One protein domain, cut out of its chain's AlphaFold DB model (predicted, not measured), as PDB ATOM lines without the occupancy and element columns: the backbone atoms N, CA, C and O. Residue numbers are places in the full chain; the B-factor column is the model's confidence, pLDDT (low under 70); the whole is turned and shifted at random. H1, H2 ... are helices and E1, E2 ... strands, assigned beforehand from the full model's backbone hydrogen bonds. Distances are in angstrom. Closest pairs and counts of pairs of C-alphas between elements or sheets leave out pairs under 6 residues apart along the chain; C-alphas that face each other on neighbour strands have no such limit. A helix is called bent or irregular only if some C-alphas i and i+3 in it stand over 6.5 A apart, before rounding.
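Overview. This is residues 34 to 138 of the 243 residues of an uncharacterized protein of Hyphomicrobiaceae bacterium (UniProt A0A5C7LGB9). A small, strongly twisted sheet of four strands has the long helix H2 packed over one face, with its residues 100 to 112, and the short helix H1 on the opposite face. H4 crosses H2 on the side away from the sheet, the short H3 sits close to H2 and the sheet, and residues 64 to 69 stick out free in the long E2 to E3 loop. The printed part has 105 residues with four named helices and four named strands, in the order E1 H1 E2 E3 H2 E4 H3 H4. The sheet's order is E2 - E3 - E1 - E4, antiparallel throughout, and the class is mixed, helices and strands. The whole is compact, with a radius of gyration of the C-alphas of 14.5 A and spans of 45 by 34 by 23 A.

Along the chain. E1, residues 34 to 37, begins at C-alpha 34, (1.033, 13.467, -42.926), and is 9.7 A long. H1 is residues 40 to 45, 8.6 A. E2, residues 53 to 59, is 19.9 A long, and E3, residues 73 to 79, 20.2 A. H2, residues 83 to 113, measures 31.5 A and ends at C-alpha 113, (10.851, 4.228, -52.410); it has a kink of 136 degrees near residue 90 and is irregular, with C-alphas 87 and 90 9.2 A apart. E4 is residues 119 to 121, 6.7 A, and H3 residues 122 to 125, 5.7 A. H4, residues 127 to 136, 14.0 A, ends at C-alpha 136, (8.409, -8.566, -39.889).

Arrangement. E2 and E3 form an antiparallel hairpin, with N 54 and O 78 2.8 A apart, within hydrogen-bond range. E3 and E1 are antiparallel, with N 37 and O 75 at 2.8 A. E1 and E4 are antiparallel, with N 34 and O 120 at 2.8 A. E1, H1, E2 is a split strand-helix-strand unit, two strands running the same way with E3 between them, its crossover right-handed; E3, H2, E4 is another, with E1 between, left-handed. H1 lies over E3 at a height over the sheet of 8.3 A; their closest C-alphas, of Ala 43 and Trp 75, are 6.2 A apart. H2 is on the opposite face, its closest C-alphas to E2 those of Lys 108 and Ala 58, 5.0 A. H2 and H4 touch through H2's residues 99 to 106 alone, closest C-alphas Gln 102 and Leu 130, 6.2 A, at a steep tilt of 66 degrees, the same way. H2 touches H3 with residues 103 to 107 alone, closest C-alphas Ala 103 and Phe 125, 6.1 A. H3 only grazes the sheet, and H4 is not on it. Each O i to N i+4 pair is within hydrogen-bond range in H1 and H4, 18 of 27 are in H2, and H3 is too short for one.

Size, cuts and confidence. The two C-alphas farthest apart, of Thr 66 and Ser 87, are 46.0 A apart. The printed part has no cut, and the E2 to E3 link, 13 residues, is long. The mean pLDDT of the printed part is 76.3; residues under 70 include 61 to 71, 82 to 88 and 135 to 138.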
ATOM      1  N   PHE A  34       0.290  12.481 -43.706       87.50
ATOM      2  CA  PHE A  34       1.033  13.467 -42.926       87.50
ATOM      3  C   PHE A  34       2.106  14.154 -43.776       87.50
ATOM      4  O   PHE A  34       2.725  13.499 -44.618       87.50
ATOM      5  N   PRO A  35       2.364  15.452 -43.560       87.19
ATOM      6  CA  PRO A  35       3.411  16.180 -44.266       87.19
ATOM      7  C   PRO A  35       4.817  15.687 -43.890       87.19
ATOM      8  O   PRO A  35       5.106  15.354 -42.740       87.19
ATOM      9  N   VAL A  36       5.712  15.687 -44.880       87.25
ATOM     10  CA  VAL A  36       7.126  15.324 -44.744       87.25
ATOM     11  C   VAL A  36       7.988  16.579 -44.861       87.25
ATOM     12  O   VAL A  36       8.046  17.231 -45.904       87.25
ATOM     13  N   TYR A  37       8.708  16.892 -43.792       86.62
ATOM     14  CA  TYR A  37       9.567  18.061 -43.674       86.62
ATOM     15  C   TYR A  37      11.025  17.719 -43.983       86.62
ATOM     16  O   TYR A  37      11.499  16.612 -43.723       86.62
ATOM     17  N   ARG A  38      11.757  18.703 -44.513       82.88
ATOM     18  CA  ARG A  38      13.188  18.593 -44.850       82.88
ATOM     19  C   ARG A  38      14.122  19.103 -43.751       82.88
ATOM     20  O   ARG A  38      15.333  18.997 -43.904       82.88
ATOM     21  N   SER A  39      13.578  19.676 -42.680       81.19
ATOM     22  CA  SER A  39      14.355  20.173 -41.546       81.19
ATOM     23  C   SER A  39      13.608  19.944 -40.235       81.19
ATOM     24  O   SER A  39      12.375  19.859 -40.215       81.19
ATOM     25  N   GLN A  40      14.362  19.849 -39.140       80.19
ATOM     26  CA  GLN A  40      13.803  19.680 -37.803       80.19
ATOM     27  C   GLN A  40      13.021  20.923 -37.365       80.19
ATOM     28  O   GLN A  40      11.979  20.789 -36.737       80.19
ATOM     29  N   GLU A  41      13.493  22.115 -37.725       81.75
ATOM     30  CA  GLU A  41      12.860  23.395 -37.391       81.75
ATOM     31  C   GLU A  41      11.481  23.506 -38.039       81.75
ATOM     32  O   GLU A  41      10.530  23.934 -37.397       81.75
ATOM     33  N   SER A  42      11.354  23.053 -39.291       80.06
ATOM     34  CA  SER A  42      10.077  23.055 -40.013       80.06
ATOM     35  C   SER A  42       9.068  22.095 -39.378       80.06
ATOM     36  O   SER A  42       7.895  22.429 -39.247       80.06
ATOM     37  N   ALA A  43       9.528  20.915 -38.949       81.25
ATOM     38  CA  ALA A  43       8.683  19.959 -38.238       81.25
ATOM     39  C   ALA A  43       8.301  20.461 -36.838       81.25
ATOM     40  O   ALA A  43       7.160  20.304 -36.424       81.25
ATOM     41  N   ALA A  44       9.232  21.099 -36.125       78.25
ATOM     42  CA  ALA A  44       8.975  21.683 -34.812       78.25
ATOM     43  C   ALA A  44       7.990  22.858 -34.887       78.25
ATOM     44  O   ALA A  44       7.117  22.970 -34.036       78.25
ATOM     45  N   ALA A  45       8.080  23.695 -35.926       76.44
ATOM     46  CA  ALA A  45       7.132  24.784 -36.158       76.44
ATOM     47  C   ALA A  45       5.716  24.283 -36.485       76.44
ATOM     48  O   ALA A  45       4.741  24.976 -36.211       76.44
ATOM     49  N   ALA A  46       5.602  23.089 -37.069       78.31
ATOM     50  CA  ALA A  46       4.326  22.459 -37.375       78.31
ATOM     51  C   ALA A  46       3.775  21.590 -36.232       78.31
ATOM     52  O   ALA A  46       2.690  21.032 -36.376       78.31
ATOM     53  N   LEU A  47       4.511  21.438 -35.125       78.19
ATOM     54  CA  LEU A  47       4.091  20.623 -33.992       78.19
ATOM     55  C   LEU A  47       2.934  21.311 -33.247       78.19
ATOM     56  O   LEU A  47       3.103  22.439 -32.779       78.19
ATOM     57  N   PRO A  48       1.776  20.650 -33.080       77.12
ATOM     58  CA  PRO A  48       0.699  21.183 -32.255       77.12
ATOM     59  C   PRO A  48       1.118  21.338 -30.791       77.12
ATOM     60  O   PRO A  48       1.777  20.472 -30.217       77.12
ATOM     61  N   ASN A  49       0.671  22.420 -30.151       68.25
ATOM     62  CA  ASN A  49       0.954  22.718 -28.739       68.25
ATOM     63  C   ASN A  49       0.085  21.911 -27.750       68.25
ATOM     64  O   ASN A  49      -0.103  22.324 -26.608       68.25
ATOM     65  N   ASP A  50      -0.465  20.774 -28.172       70.56
ATOM     66  CA  ASP A  50      -1.328  19.919 -27.349       70.56
ATOM     67  C   ASP A  50      -0.553  18.875 -26.527       70.56
ATOM     68  O   ASP A  50      -1.122  18.235 -25.642       70.56
ATOM     69  N   GLY A  51       0.744  18.702 -26.806       64.31
ATOM     70  CA  GLY A  51       1.594  17.698 -26.162       64.31
ATOM     71  C   GLY A  51       1.248  16.254 -26.536       64.31
ATOM     72  O   GLY A  51       1.777  15.325 -25.928       64.31
ATOM     73  N   GLN A  52       0.373  16.048 -27.522       72.50
ATOM     74  CA  GLN A  52      -0.094  14.734 -27.955       72.50
ATOM     75  C   GLN A  52       0.576  14.270 -29.243       72.50
ATOM     76  O   GLN A  52       0.335  13.144 -29.654       72.50
ATOM     77  N   HIS A  53       1.413  15.096 -29.872       79.75
ATOM     78  CA  HIS A  53       2.061  14.796 -31.144       79.75
ATOM     79  C   HIS A  53       3.539  14.423 -30.981       79.75
ATOM     80  O   HIS A  53       4.238  14.892 -30.083       79.75
ATOM     81  N   LEU A  54       4.024  13.569 -31.881       81.00
ATOM     82  CA  LEU A  54       5.390  13.060 -31.920       81.00
ATOM     83  C   LEU A  54       6.081  13.510 -33.205       81.00
ATOM     84  O   LEU A  54       5.496  13.471 -34.289       81.00
ATOM     85  N   VAL A  55       7.357  13.878 -33.090       82.38
ATOM     86  CA  VAL A  55       8.220  14.155 -34.243       82.38
ATOM     87  C   VAL A  55       9.035  12.906 -34.561       82.38
ATOM     88  O   VAL A  55       9.915  12.510 -33.796       82.38
ATOM     89  N   ILE A  56       8.771  12.303 -35.714       86.88
ATOM     90  CA  ILE A  56       9.532  11.168 -36.234       86.88
ATOM     91  C   ILE A  56      10.618  11.695 -37.160       86.88
ATOM     92  O   ILE A  56      10.349  12.494 -38.052       86.88
ATOM     93  N   LYS A  57      11.846  11.207 -36.983       87.25
ATOM     94  CA  LYS A  57      12.987  11.506 -37.849       87.25
ATOM     95  C   LYS A  57      13.429  10.240 -38.564       87.25
ATOM     96  O   LYS A  57      13.754   9.265 -37.902       87.25
ATOM     97  N   ALA A  58      13.563  10.296 -39.883       85.00
ATOM     98  CA  ALA A  58      14.220   9.259 -40.669       85.00
ATOM     99  C   ALA A  58      15.473   9.823 -41.342       85.00
ATOM    100  O   ALA A  58      15.477  10.949 -41.841       85.00
ATOM    101  N   LYS A  59      16.550   9.037 -41.371       83.94
ATOM    102  CA  LYS A  59      17.814   9.420 -42.011       83.94
ATOM    103  C   LYS A  59      18.419   8.240 -42.771       83.94
ATOM    104  O   LYS A  59      18.519   7.132 -42.230       83.94
ATOM    105  N   LYS A  60      18.885   8.478 -44.001       78.88
ATOM    106  CA  LYS A  60      19.792   7.556 -44.700       78.88
ATOM    107  C   LYS A  60      21.191   7.730 -44.111       78.88
ATOM    108  O   LYS A  60      21.722   8.838 -44.068       78.88
ATOM    109  N   ASN A  61      21.772   6.646 -43.599       63.38
ATOM    110  CA  ASN A  61      23.165   6.684 -43.157       63.38
ATOM    111  C   ASN A  61      24.043   6.840 -44.398       63.38
ATOM    112  O   ASN A  61      23.901   6.045 -45.326       63.38
ATOM    113  N   SER A  62      24.949   7.819 -44.399       54.75
ATOM    114  CA  SER A  62      26.050   7.814 -45.354       54.75
ATOM    115  C   SER A  62      26.905   6.581 -45.059       54.75
ATOM    116  O   SER A  62      27.267   6.289 -43.911       54.75
ATOM    117  N   SER A  63      27.141   5.768 -46.077       50.12
ATOM    118  CA  SER A  63      27.902   4.531 -45.979       50.12
ATOM    119  C   SER A  63      29.372   4.845 -45.716       50.12
ATOM    120  O   SER A  63      30.118   4.987 -46.666       50.12
ATOM    121  N   ARG A  64      29.782   4.967 -44.439       47.16
ATOM    122  CA  ARG A  64      31.181   4.928 -43.931       47.16
ATOM    123  C   ARG A  64      32.268   5.614 -44.789       47.16
ATOM    124  O   ARG A  64      33.441   5.262 -44.704       47.16
ATOM    125  N   GLY A  65      31.892   6.632 -45.541       42.16
ATOM    126  CA  GLY A  65      32.731   7.432 -46.409       42.16
ATOM    127  C   GLY A  65      32.362   8.882 -46.171       42.16
ATOM    128  O   GLY A  65      31.216   9.200 -45.854       42.16
ATOM    129  N   THR A  66      33.357   9.745 -46.253       45.09
ATOM    130  CA  THR A  66      33.307  11.196 -46.052       45.09
ATOM    131  C   THR A  66      32.457  11.945 -47.088       45.09
ATOM    132  O   THR A  66      32.727  13.110 -47.343       45.09
ATOM    133  N   ASP A  67      31.431  11.316 -47.661       41.12
ATOM    134  CA  ASP A  67      30.444  11.994 -48.496       41.12
ATOM    135  C   ASP A  67      29.301  12.495 -47.618       41.12
ATOM    136  O   ASP A  67      28.418  11.758 -47.164       41.12
ATOM    137  N   THR A  68      29.360  13.792 -47.342       47.53
ATOM    138  CA  THR A  68      28.310  14.574 -46.690       47.53
ATOM    139  C   THR A  68      27.089  14.804 -47.581       47.53
ATOM    140  O   THR A  68      26.063  15.239 -47.062       47.53
ATOM    141  N   ASP A  69      27.156  14.451 -48.869       46.22
ATOM    142  CA  ASP A  69      26.192  14.926 -49.871       46.22
ATOM    143  C   ASP A  69      25.106  13.898 -50.263       46.22
ATOM    144  O   ASP A  69      24.111  14.276 -50.876       46.22
ATOM    145  N   ASP A  70      25.203  12.639 -49.812       52.59
ATOM    146  CA  ASP A  70      24.236  11.562 -50.139       52.59
ATOM    147  C   ASP A  70      23.278  11.179 -48.989       52.59
ATOM    148  O   ASP A  70      22.430  10.279 -49.100       52.59
ATOM    149  N   GLY A  71      23.404  11.845 -47.840       63.56
ATOM    150  CA  GLY A  71      22.598  11.573 -46.654       63.56
ATOM    151  C   GLY A  71      21.345  12.440 -46.589       63.56
ATOM    152  O   GLY A  71      21.403  13.557 -46.082       63.56
ATOM    153  N   TRP A  72      20.182  11.926 -47.001       80.06
ATOM    154  CA  TRP A  72      18.920  12.624 -46.737       80.06
ATOM    155  C   TRP A  72      18.454  12.426 -45.290       80.06
ATOM    156  O   TRP A  72      18.636  11.363 -44.684       80.06
ATOM    157  N   ALA A  73      17.799  13.453 -44.750       83.81
ATOM    158  CA  ALA A  73      17.037  13.391 -43.513       83.81
ATOM    159  C   ALA A  73      15.648  13.992 -43.749       83.81
ATOM    160  O   ALA A  73      15.514  15.001 -44.442       83.81
ATOM    161  N   VAL A  74      14.624  13.347 -43.199       87.12
ATOM    162  CA  VAL A  74      13.241  13.822 -43.253       87.12
ATOM    163  C   VAL A  74      12.580  13.704 -41.889       87.12
ATOM    164  O   VAL A  74      12.956  12.856 -41.074       87.12
ATOM    165  N   TRP A  75      11.584  14.553 -41.662       89.69
ATOM    166  CA  TRP A  75      10.820  14.609 -40.426       89.69
ATOM    167  C   TRP A  75       9.327  14.537 -40.721       89.69
ATOM    168  O   TRP A  75       8.874  15.027 -41.751       89.69
ATOM    169  N   CYS A  76       8.563  13.940 -39.817       88.88
ATOM    170  CA  CYS A  76       7.110  13.856 -39.892       88.88
ATOM    171  C   CYS A  76       6.527  14.139 -38.505       88.88
ATOM    172  O   CYS A  76       7.098  13.700 -37.505       88.88
ATOM    173  N   VAL A  77       5.412  14.866 -38.448       87.75
ATOM    174  CA  VAL A  77       4.659  15.105 -37.212       87.75
ATOM    175  C   VAL A  77       3.421  14.226 -37.249       87.75
ATOM    176  O   VAL A  77       2.605  14.356 -38.161       87.75
ATOM    177  N   ILE A  78       3.293  13.332 -36.272       86.12
ATOM    178  CA  ILE A  78       2.148  12.425 -36.155       86.12
ATOM    179  C   ILE A  78       1.461  12.605 -34.803       86.12
ATOM    180  O   ILE A  78       2.123  12.992 -33.837       86.12
ATOM    181  N   PRO A  79       0.163  12.287 -34.683       84.81
ATOM    182  CA  PRO A  79      -0.444  12.061 -33.382       84.81
ATOM    183  C   PRO A  79       0.312  10.955 -32.645       84.81
ATOM    184  O   PRO A  79       0.794   9.996 -33.251       84.81
ATOM    185  N   GLY A  80       0.405  11.075 -31.330       81.81
ATOM    186  CA  GLY A  80       0.938  10.038 -30.465       81.81
ATOM    187  C   GLY A  80       0.150   8.745 -30.631       81.81
ATOM    188  O   GLY A  80      -1.002   8.736 -31.063       81.81
ATOM    189  N   PHE A  81       0.766   7.630 -30.258       80.44
ATOM    190  CA  PHE A  81       0.228   6.290 -30.507       80.44
ATOM    191  C   PHE A  81      -1.051   5.942 -29.707       80.44
ATOM    192  O   PHE A  81      -1.521   4.808 -29.770       80.44
ATOM    193  N   GLY A  82      -1.638   6.908 -28.995       68.50
ATOM    194  CA  GLY A  82      -2.956   6.816 -28.368       68.50
ATOM    195  C   GLY A  82      -2.948   6.460 -26.880       68.50
ATOM    196  O   GLY A  82      -1.917   6.164 -26.275       68.50
ATOM    197  N   ALA A  83      -4.148   6.489 -26.289       60.06
ATOM    198  CA  ALA A  83      -4.391   6.187 -24.876       60.06
ATOM    199  C   ALA A  83      -4.223   4.693 -24.533       60.06
ATOM    200  O   ALA A  83      -3.993   4.360 -23.370       60.06
ATOM    201  N   ASP A  84      -4.285   3.802 -25.529       58.69
ATOM    202  CA  ASP A  84      -4.197   2.348 -25.331       58.69
ATOM    203  C   ASP A  84      -2.863   1.925 -24.697       58.69
ATOM    204  O   ASP A  84      -2.824   1.006 -23.878       58.69
ATOM    205  N   ILE A  85      -1.777   2.651 -24.984       63.75
ATOM    206  CA  ILE A  85      -0.469   2.452 -24.339       63.75
ATOM    207  C   ILE A  85      -0.499   2.859 -22.861       63.75
ATOM    208  O   ILE A  85       0.164   2.228 -22.041       63.75
ATOM    209  N   GLY A  86      -1.289   3.873 -22.490       61.38
ATOM    210  CA  GLY A  86      -1.407   4.342 -21.106       61.38
ATOM    211  C   GLY A  86      -1.928   3.260 -20.154       61.38
ATOM    212  O   GLY A  86      -1.579   3.245 -18.975       61.38
ATOM    213  N   SER A  87      -2.692   2.298 -20.680       66.56
ATOM    214  CA  SER A  87      -3.186   1.143 -19.919       66.56
ATOM    215  C   SER A  87      -2.085   0.146 -19.514       66.56
ATOM    216  O   SER A  87      -2.287  -0.658 -18.606       66.56
ATOM    217  N   LEU A  88      -0.897   0.223 -20.130       63.69
ATOM    218  CA  LEU A  88       0.239  -0.678 -19.889       63.69
ATOM    219  C   LEU A  88       1.080  -0.299 -18.656       63.69
ATOM    220  O   LEU A  88       2.065  -0.977 -18.344       63.69
ATOM    221  N   GLY A  89       0.715   0.776 -17.949       70.00
ATOM    222  CA  GLY A  89       1.381   1.204 -16.719       70.00
ATOM    223  C   GLY A  89       2.875   1.463 -16.929       70.00
ATOM    224  O   GLY A  89       3.266   2.224 -17.810       70.00
ATOM    225  N   THR A  90       3.730   0.800 -16.148       71.31
ATOM    226  CA  THR A  90       5.194   0.980 -16.189       71.31
ATOM    227  C   THR A  90       5.844   0.586 -17.518       71.31
ATOM    228  O   THR A  90       6.985   0.957 -17.770       71.31
ATOM    229  N   TRP A  91       5.147  -0.164 -18.378       63.28
ATOM    230  CA  TRP A  91       5.655  -0.568 -19.693       63.28
ATOM    231  C   TRP A  91       5.351   0.446 -20.798       63.28
ATOM    232  O   TRP A  91       5.903   0.330 -21.891       63.28
ATOM    233  N   ALA A  92       4.506   1.443 -20.519       70.50
ATOM    234  CA  ALA A  92       4.059   2.431 -21.494       70.50
ATOM    235  C   ALA A  92       5.232   3.172 -22.154       70.50
ATOM    236  O   ALA A  92       5.281   3.283 -23.376       70.50
ATOM    237  N   GLU A  93       6.214   3.618 -21.366       69.38
ATOM    238  CA  GLU A  93       7.386   4.342 -21.876       69.38
ATOM    239  C   GLU A  93       8.262   3.467 -22.779       69.38
ATOM    240  O   GLU A  93       8.707   3.906 -23.842       69.38
ATOM    241  N   VAL A  94       8.460   2.203 -22.392       67.94
ATOM    242  CA  VAL A  94       9.248   1.238 -23.168       67.94
ATOM    243  C   VAL A  94       8.561   0.960 -24.501       67.94
ATOM    244  O   VAL A  94       9.188   1.082 -25.551       67.94
ATOM    245  N   VAL A  95       7.263   0.659 -24.484       73.69
ATOM    246  CA  VAL A  95       6.488   0.398 -25.706       73.69
ATOM    247  C   VAL A  95       6.454   1.632 -26.607       73.69
ATOM    248  O   VAL A  95       6.656   1.506 -27.814       73.69
ATOM    249  N   ASN A  96       6.293   2.827 -26.036       80.38
ATOM    250  CA  ASN A  96       6.340   4.081 -26.783       80.38
ATOM    251  C   ASN A  96       7.698   4.280 -27.475       80.38
ATOM    252  O   ASN A  96       7.747   4.636 -28.650       80.38
ATOM    253  N   SER A  97       8.806   3.982 -26.787       74.31
ATOM    254  CA  SER A  97      10.149   4.079 -27.376       74.31
ATOM    255  C   SER A  97      10.358   3.107 -28.545       74.31
ATOM    256  O   SER A  97      10.939   3.485 -29.564       74.31
ATOM    257  N   VAL A  98       9.828   1.884 -28.436       77.00
ATOM    258  CA  VAL A  98       9.903   0.863 -29.490       77.00
ATOM    259  C   VAL A  98       9.068   1.272 -30.700       77.00
ATOM    260  O   VAL A  98       9.554   1.206 -31.827       77.00
ATOM    261  N   LEU A  99       7.836   1.738 -30.481       83.94
ATOM    262  CA  LEU A  99       6.966   2.207 -31.558       83.94
ATOM    263  C   LEU A  99       7.544   3.442 -32.255       83.94
ATOM    264  O   LEU A  99       7.481   3.525 -33.477       83.94
ATOM    265  N   LEU A 100       8.163   4.366 -31.513       85.00
ATOM    266  CA  LEU A 100       8.819   5.537 -32.093       85.00
ATOM    267  C   LEU A 100      10.005   5.142 -32.982       85.00
ATOM    268  O   LEU A 100      10.153   5.666 -34.088       85.00
ATOM    269  N   GLN A 101      10.828   4.197 -32.519       81.06
ATOM    270  CA  GLN A 101      11.934   3.659 -33.309       81.06
ATOM    271  C   GLN A 101      11.418   2.977 -34.581       81.06
ATOM    272  O   GLN A 101      11.889   3.282 -35.677       81.06
ATOM    273  N   GLN A 102      10.401   2.125 -34.451       85.50
ATOM    274  CA  GLN A 102       9.804   1.442 -35.591       85.50
ATOM    275  C   GLN A 102       9.175   2.423 -36.582       85.50
ATOM    276  O   GLN A 102       9.337   2.266 -37.785       85.50
ATOM    277  N   ALA A 103       8.516   3.474 -36.102       88.56
ATOM    278  CA  ALA A 103       7.932   4.497 -36.954       88.56
ATOM    279  C   ALA A 103       9.003   5.274 -37.743       88.56
ATOM    280  O   ALA A 103       8.802   5.591 -38.916       88.56
ATOM    281  N   SER A 104      10.170   5.525 -37.137       87.69
ATOM    282  CA  SER A 104      11.350   6.050 -37.839       87.69
ATOM    283  C   SER A 104      11.828   5.096 -38.938       87.69
ATOM    284  O   SER A 104      12.113   5.537 -40.054       87.69
ATOM    285  N   ASP A 105      11.897   3.796 -38.653       85.06
ATOM    286  CA  ASP A 105      12.355   2.789 -39.613       85.06
ATOM    287  C   ASP A 105      11.354   2.585 -40.763       85.06
ATOM    288  O   ASP A 105      11.765   2.563 -41.926       85.06
ATOM    289  N   SER A 106      10.049   2.557 -40.478       87.69
ATOM    290  CA  SER A 106       8.990   2.505 -41.494       87.69
ATOM    291  C   SER A 106       8.986   3.774 -42.359       87.69
ATOM    292  O   SER A 106       8.940   3.677 -43.587       87.69
ATOM    293  N   LEU A 107       9.150   4.968 -41.766       89.44
ATOM    294  CA  LEU A 107       9.315   6.216 -42.527       89.44
ATOM    295  C   LEU A 107      10.568   6.171 -43.408       89.44
ATOM    296  O   LEU A 107      10.545   6.630 -44.552       89.44
ATOM    297  N   LYS A 108      11.664   5.603 -42.896       86.88
ATOM    298  CA  LYS A 108      12.909   5.472 -43.648       86.88
ATOM    299  C   LYS A 108      12.742   4.557 -44.858       86.88
ATOM    300  O   LYS A 108      13.134   4.946 -45.958       86.88
ATOM    301  N   ALA A 109      12.155   3.379 -44.662       84.75
ATOM    302  CA  ALA A 109      11.883   2.416 -45.724       84.75
ATOM    303  C   ALA A 109      10.939   3.002 -46.783       84.75
ATOM    304  O   ALA A 109      11.220   2.931 -47.979       84.75
ATOM    305  N   TRP A 110       9.866   3.670 -46.353       88.69
ATOM    306  CA  TRP A 110       8.947   4.351 -47.260       88.69
ATOM    307  C   TRP A 110       9.646   5.447 -48.076       88.69
ATOM    308  O   TRP A 110       9.441   5.537 -49.288       88.69
ATOM    309  N   ARG A 111      10.513   6.251 -47.443       85.81
ATOM    310  CA  ARG A 111      11.219   7.361 -48.101       85.81
ATOM    311  C   ARG A 111      12.213   6.896 -49.162       85.81
ATOM    312  O   ARG A 111      12.374   7.601 -50.155       85.81
ATOM    313  N   LEU A 112      12.844   5.732 -48.988       81.00
ATOM    314  CA  LEU A 112      13.718   5.142 -50.013       81.00
ATOM    315  C   LEU A 112      12.965   4.909 -51.330       81.00
ATOM    316  O   LEU A 112      13.494   5.221 -52.390       81.00
ATOM    317  N   ASN A 113      11.709   4.465 -51.246       80.81
ATOM    318  CA  ASN A 113      10.851   4.228 -52.410       80.81
ATOM    319  C   ASN A 113      10.106   5.489 -52.888       80.81
ATOM    320  O   ASN A 113       9.543   5.500 -53.978       80.81
ATOM    321  N   ASN A 114      10.088   6.559 -52.085       82.75
ATOM    322  CA  ASN A 114       9.323   7.787 -52.341       82.75
ATOM    323  C   ASN A 114      10.179   9.055 -52.111       82.75
ATOM    324  O   ASN A 114       9.859   9.888 -51.250       82.75
ATOM    325  N   PRO A 115      11.278   9.243 -52.868       81.25
ATOM    326  CA  PRO A 115      12.319  10.227 -52.556       81.25
ATOM    327  C   PRO A 115      11.881  11.692 -52.681       81.25
ATOM    328  O   PRO A 115      12.484  12.563 -52.058       81.25
ATOM    329  N   ILE A 116      10.832  11.986 -53.454       80.44
ATOM    330  CA  ILE A 116      10.332  13.355 -53.683       80.44
ATOM    331  C   ILE A 116       8.982  13.637 -53.020       80.44
ATOM    332  O   ILE A 116       8.522  14.777 -53.041       80.44
ATOM    333  N   ALA A 117       8.351  12.627 -52.415       82.75
ATOM    334  CA  ALA A 117       7.022  12.769 -51.838       82.75
ATOM    335  C   ALA A 117       7.019  13.790 -50.689       82.75
ATOM    336  O   ALA A 117       7.918  13.806 -49.844       82.75
ATOM    337  N   SER A 118       6.007  14.653 -50.674       84.75
ATOM    338  CA  SER A 118       5.794  15.659 -49.628       84.75
ATOM    339  C   SER A 118       4.843  15.185 -48.530       84.75
ATOM    340  O   SER A 118       4.726  15.858 -47.514       84.75
ATOM    341  N   HIS A 119       4.182  14.042 -48.731       88.38
ATOM    342  CA  HIS A 119       3.208  13.468 -47.807       88.38
ATOM    343  C   HIS A 119       3.415  11.959 -47.688       88.38
ATOM    344  O   HIS A 119       3.669  11.292 -48.691       88.38
ATOM    345  N   VAL A 120       3.291  11.436 -46.470       88.12
ATOM    346  CA  VAL A 120       3.386  10.012 -46.139       88.12
ATOM    347  C   VAL A 120       2.014   9.491 -45.693       88.12
ATOM    348  O   VAL A 120       1.339  10.176 -44.924       88.12
ATOM    349  N   PRO A 121       1.562   8.310 -46.150       89.31
ATOM    350  CA  PRO A 121       0.270   7.761 -45.743       89.31
ATOM    351  C   PRO A 121       0.166   7.568 -44.228       89.31
ATOM    352  O   PRO A 121       1.094   7.067 -43.591       89.31
ATOM    353  N   ARG A 122      -0.993   7.902 -43.650       85.94
ATOM    354  CA  ARG A 122      -1.241   7.743 -42.209       85.94
ATOM    355  C   ARG A 122      -1.210   6.285 -41.757       85.94
ATOM    356  O   ARG A 122      -0.782   6.005 -40.639       85.94
ATOM    357  N   SER A 123      -1.653   5.366 -42.615       86.38
ATOM    358  CA  SER A 123      -1.717   3.926 -42.328       86.38
ATOM    359  C   SER A 123      -0.374   3.342 -41.876       86.38
ATOM    360  O   SER A 123      -0.361   2.459 -41.017       86.38
ATOM    361  N   LEU A 124       0.739   3.904 -42.367       86.62
ATOM    362  CA  LEU A 124       2.109   3.521 -42.014       86.62
ATOM    363  C   LEU A 124       2.412   3.668 -40.513       86.62
ATOM    364  O   LEU A 124       3.261   2.961 -39.984       86.62
ATOM    365  N   PHE A 125       1.725   4.582 -39.821       88.94
ATOM    366  CA  PHE A 125       1.974   4.901 -38.411       88.94
ATOM    367  C   PHE A 125       0.891   4.378 -37.467       88.94
ATOM    368  O   PHE A 125       0.868   4.736 -36.290       88.94
ATOM    369  N   SER A 126      -0.024   3.539 -37.959       87.19
ATOM    370  CA  SER A 126      -0.978   2.869 -37.078       87.19
ATOM    371  C   SER A 126      -0.243   1.896 -36.150       87.19
ATOM    372  O   SER A 126       0.693   1.215 -36.564       87.19
ATOM    373  N   VAL A 127      -0.674   1.794 -34.887       83.81
ATOM    374  CA  VAL A 127      -0.048   0.879 -33.911       83.81
ATOM    375  C   VAL A 127      -0.056  -0.563 -34.417       83.81
ATOM    376  O   VAL A 127       0.907  -1.294 -34.202       83.81
ATOM    377  N   GLN A 128      -1.119  -0.969 -35.117       82.62
ATOM    378  CA  GLN A 128      -1.191  -2.282 -35.744       82.62
ATOM    379  C   GLN A 128      -0.089  -2.463 -36.799       82.62
ATOM    380  O   GLN A 128       0.696  -3.399 -36.674       82.62
ATOM    381  N   GLN A 129       0.022  -1.545 -37.767       82.38
ATOM    382  CA  GLN A 129       1.040  -1.630 -38.815       82.38
ATOM    383  C   GLN A 129       2.455  -1.603 -38.234       82.38
ATOM    384  O   GLN A 129       3.287  -2.418 -38.610       82.38
ATOM    385  N   LEU A 130       2.730  -0.726 -37.263       86.19
ATOM    386  CA  LEU A 130       4.044  -0.655 -36.622       86.19
ATOM    387  C   LEU A 130       4.389  -1.954 -35.885       86.19
ATOM    388  O   LEU A 130       5.532  -2.393 -35.911       86.19
ATOM    389  N   ARG A 131       3.417  -2.613 -35.248       80.38
ATOM    390  CA  ARG A 131       3.647  -3.927 -34.624       80.38
ATOM    391  C   ARG A 131       3.942  -5.000 -35.665       80.38
ATOM    392  O   ARG A 131       4.851  -5.798 -35.455       80.38
ATOM    393  N   GLU A 132       3.190  -5.022 -36.758       79.31
ATOM    394  CA  GLU A 132       3.416  -5.955 -37.865       79.31
ATOM    395  C   GLU A 132       4.798  -5.731 -38.493       79.31
ATOM    396  O   GLU A 132       5.562  -6.685 -38.628       79.31
ATOM    397  N   ASP A 133       5.180  -4.478 -38.746       75.94
ATOM    398  CA  ASP A 133       6.496  -4.099 -39.266       75.94
ATOM    399  C   ASP A 133       7.625  -4.454 -38.289       75.94
ATOM    400  O   ASP A 133       8.683  -4.921 -38.707       75.94
ATOM    401  N   TYR A 134       7.416  -4.280 -36.982       73.94
ATOM    402  CA  TYR A 134       8.391  -4.640 -35.947       73.94
ATOM    403  C   TYR A 134       8.641  -6.153 -35.884       73.94
ATOM    404  O   TYR A 134       9.782  -6.605 -35.717       73.94
ATOM    405  N   LEU A 135       7.576  -6.945 -36.042       69.75
ATOM    406  CA  LEU A 135       7.648  -8.403 -36.111       69.75
ATOM    407  C   LEU A 135       8.275  -8.868 -37.434       69.75
ATOM    408  O   LEU A 135       9.136  -9.749 -37.427       69.75
ATOM    409  N   ALA A 136       7.910  -8.240 -38.554       66.19
ATOM    410  CA  ALA A 136       8.409  -8.566 -39.889       66.19
ATOM    411  C   ALA A 136       9.876  -8.145 -40.103       66.19
ATOM    412  O   ALA A 136      10.655  -8.878 -40.713       66.19
ATOM    413  N   GLY A 137      10.276  -6.988 -39.569       55.62
ATOM    414  CA  GLY A 137      11.627  -6.426 -39.649       55.62
ATOM    415  C   GLY A 137      12.631  -7.068 -38.690       55.62
ATOM    416  O   GLY A 137      13.815  -6.735 -38.712       55.62
ATOM    417  N   GLY A 138      12.181  -7.992 -37.835       52.44
ATOM    418  CA  GLY A 138      13.056  -8.728 -36.928       52.44
ATOM    419  C   GLY A 138      13.619  -7.922 -35.764       52.44
ATOM    420  O   GLY A 138      14.447  -8.448 -35.023       52.44
TER     421      GLY A 138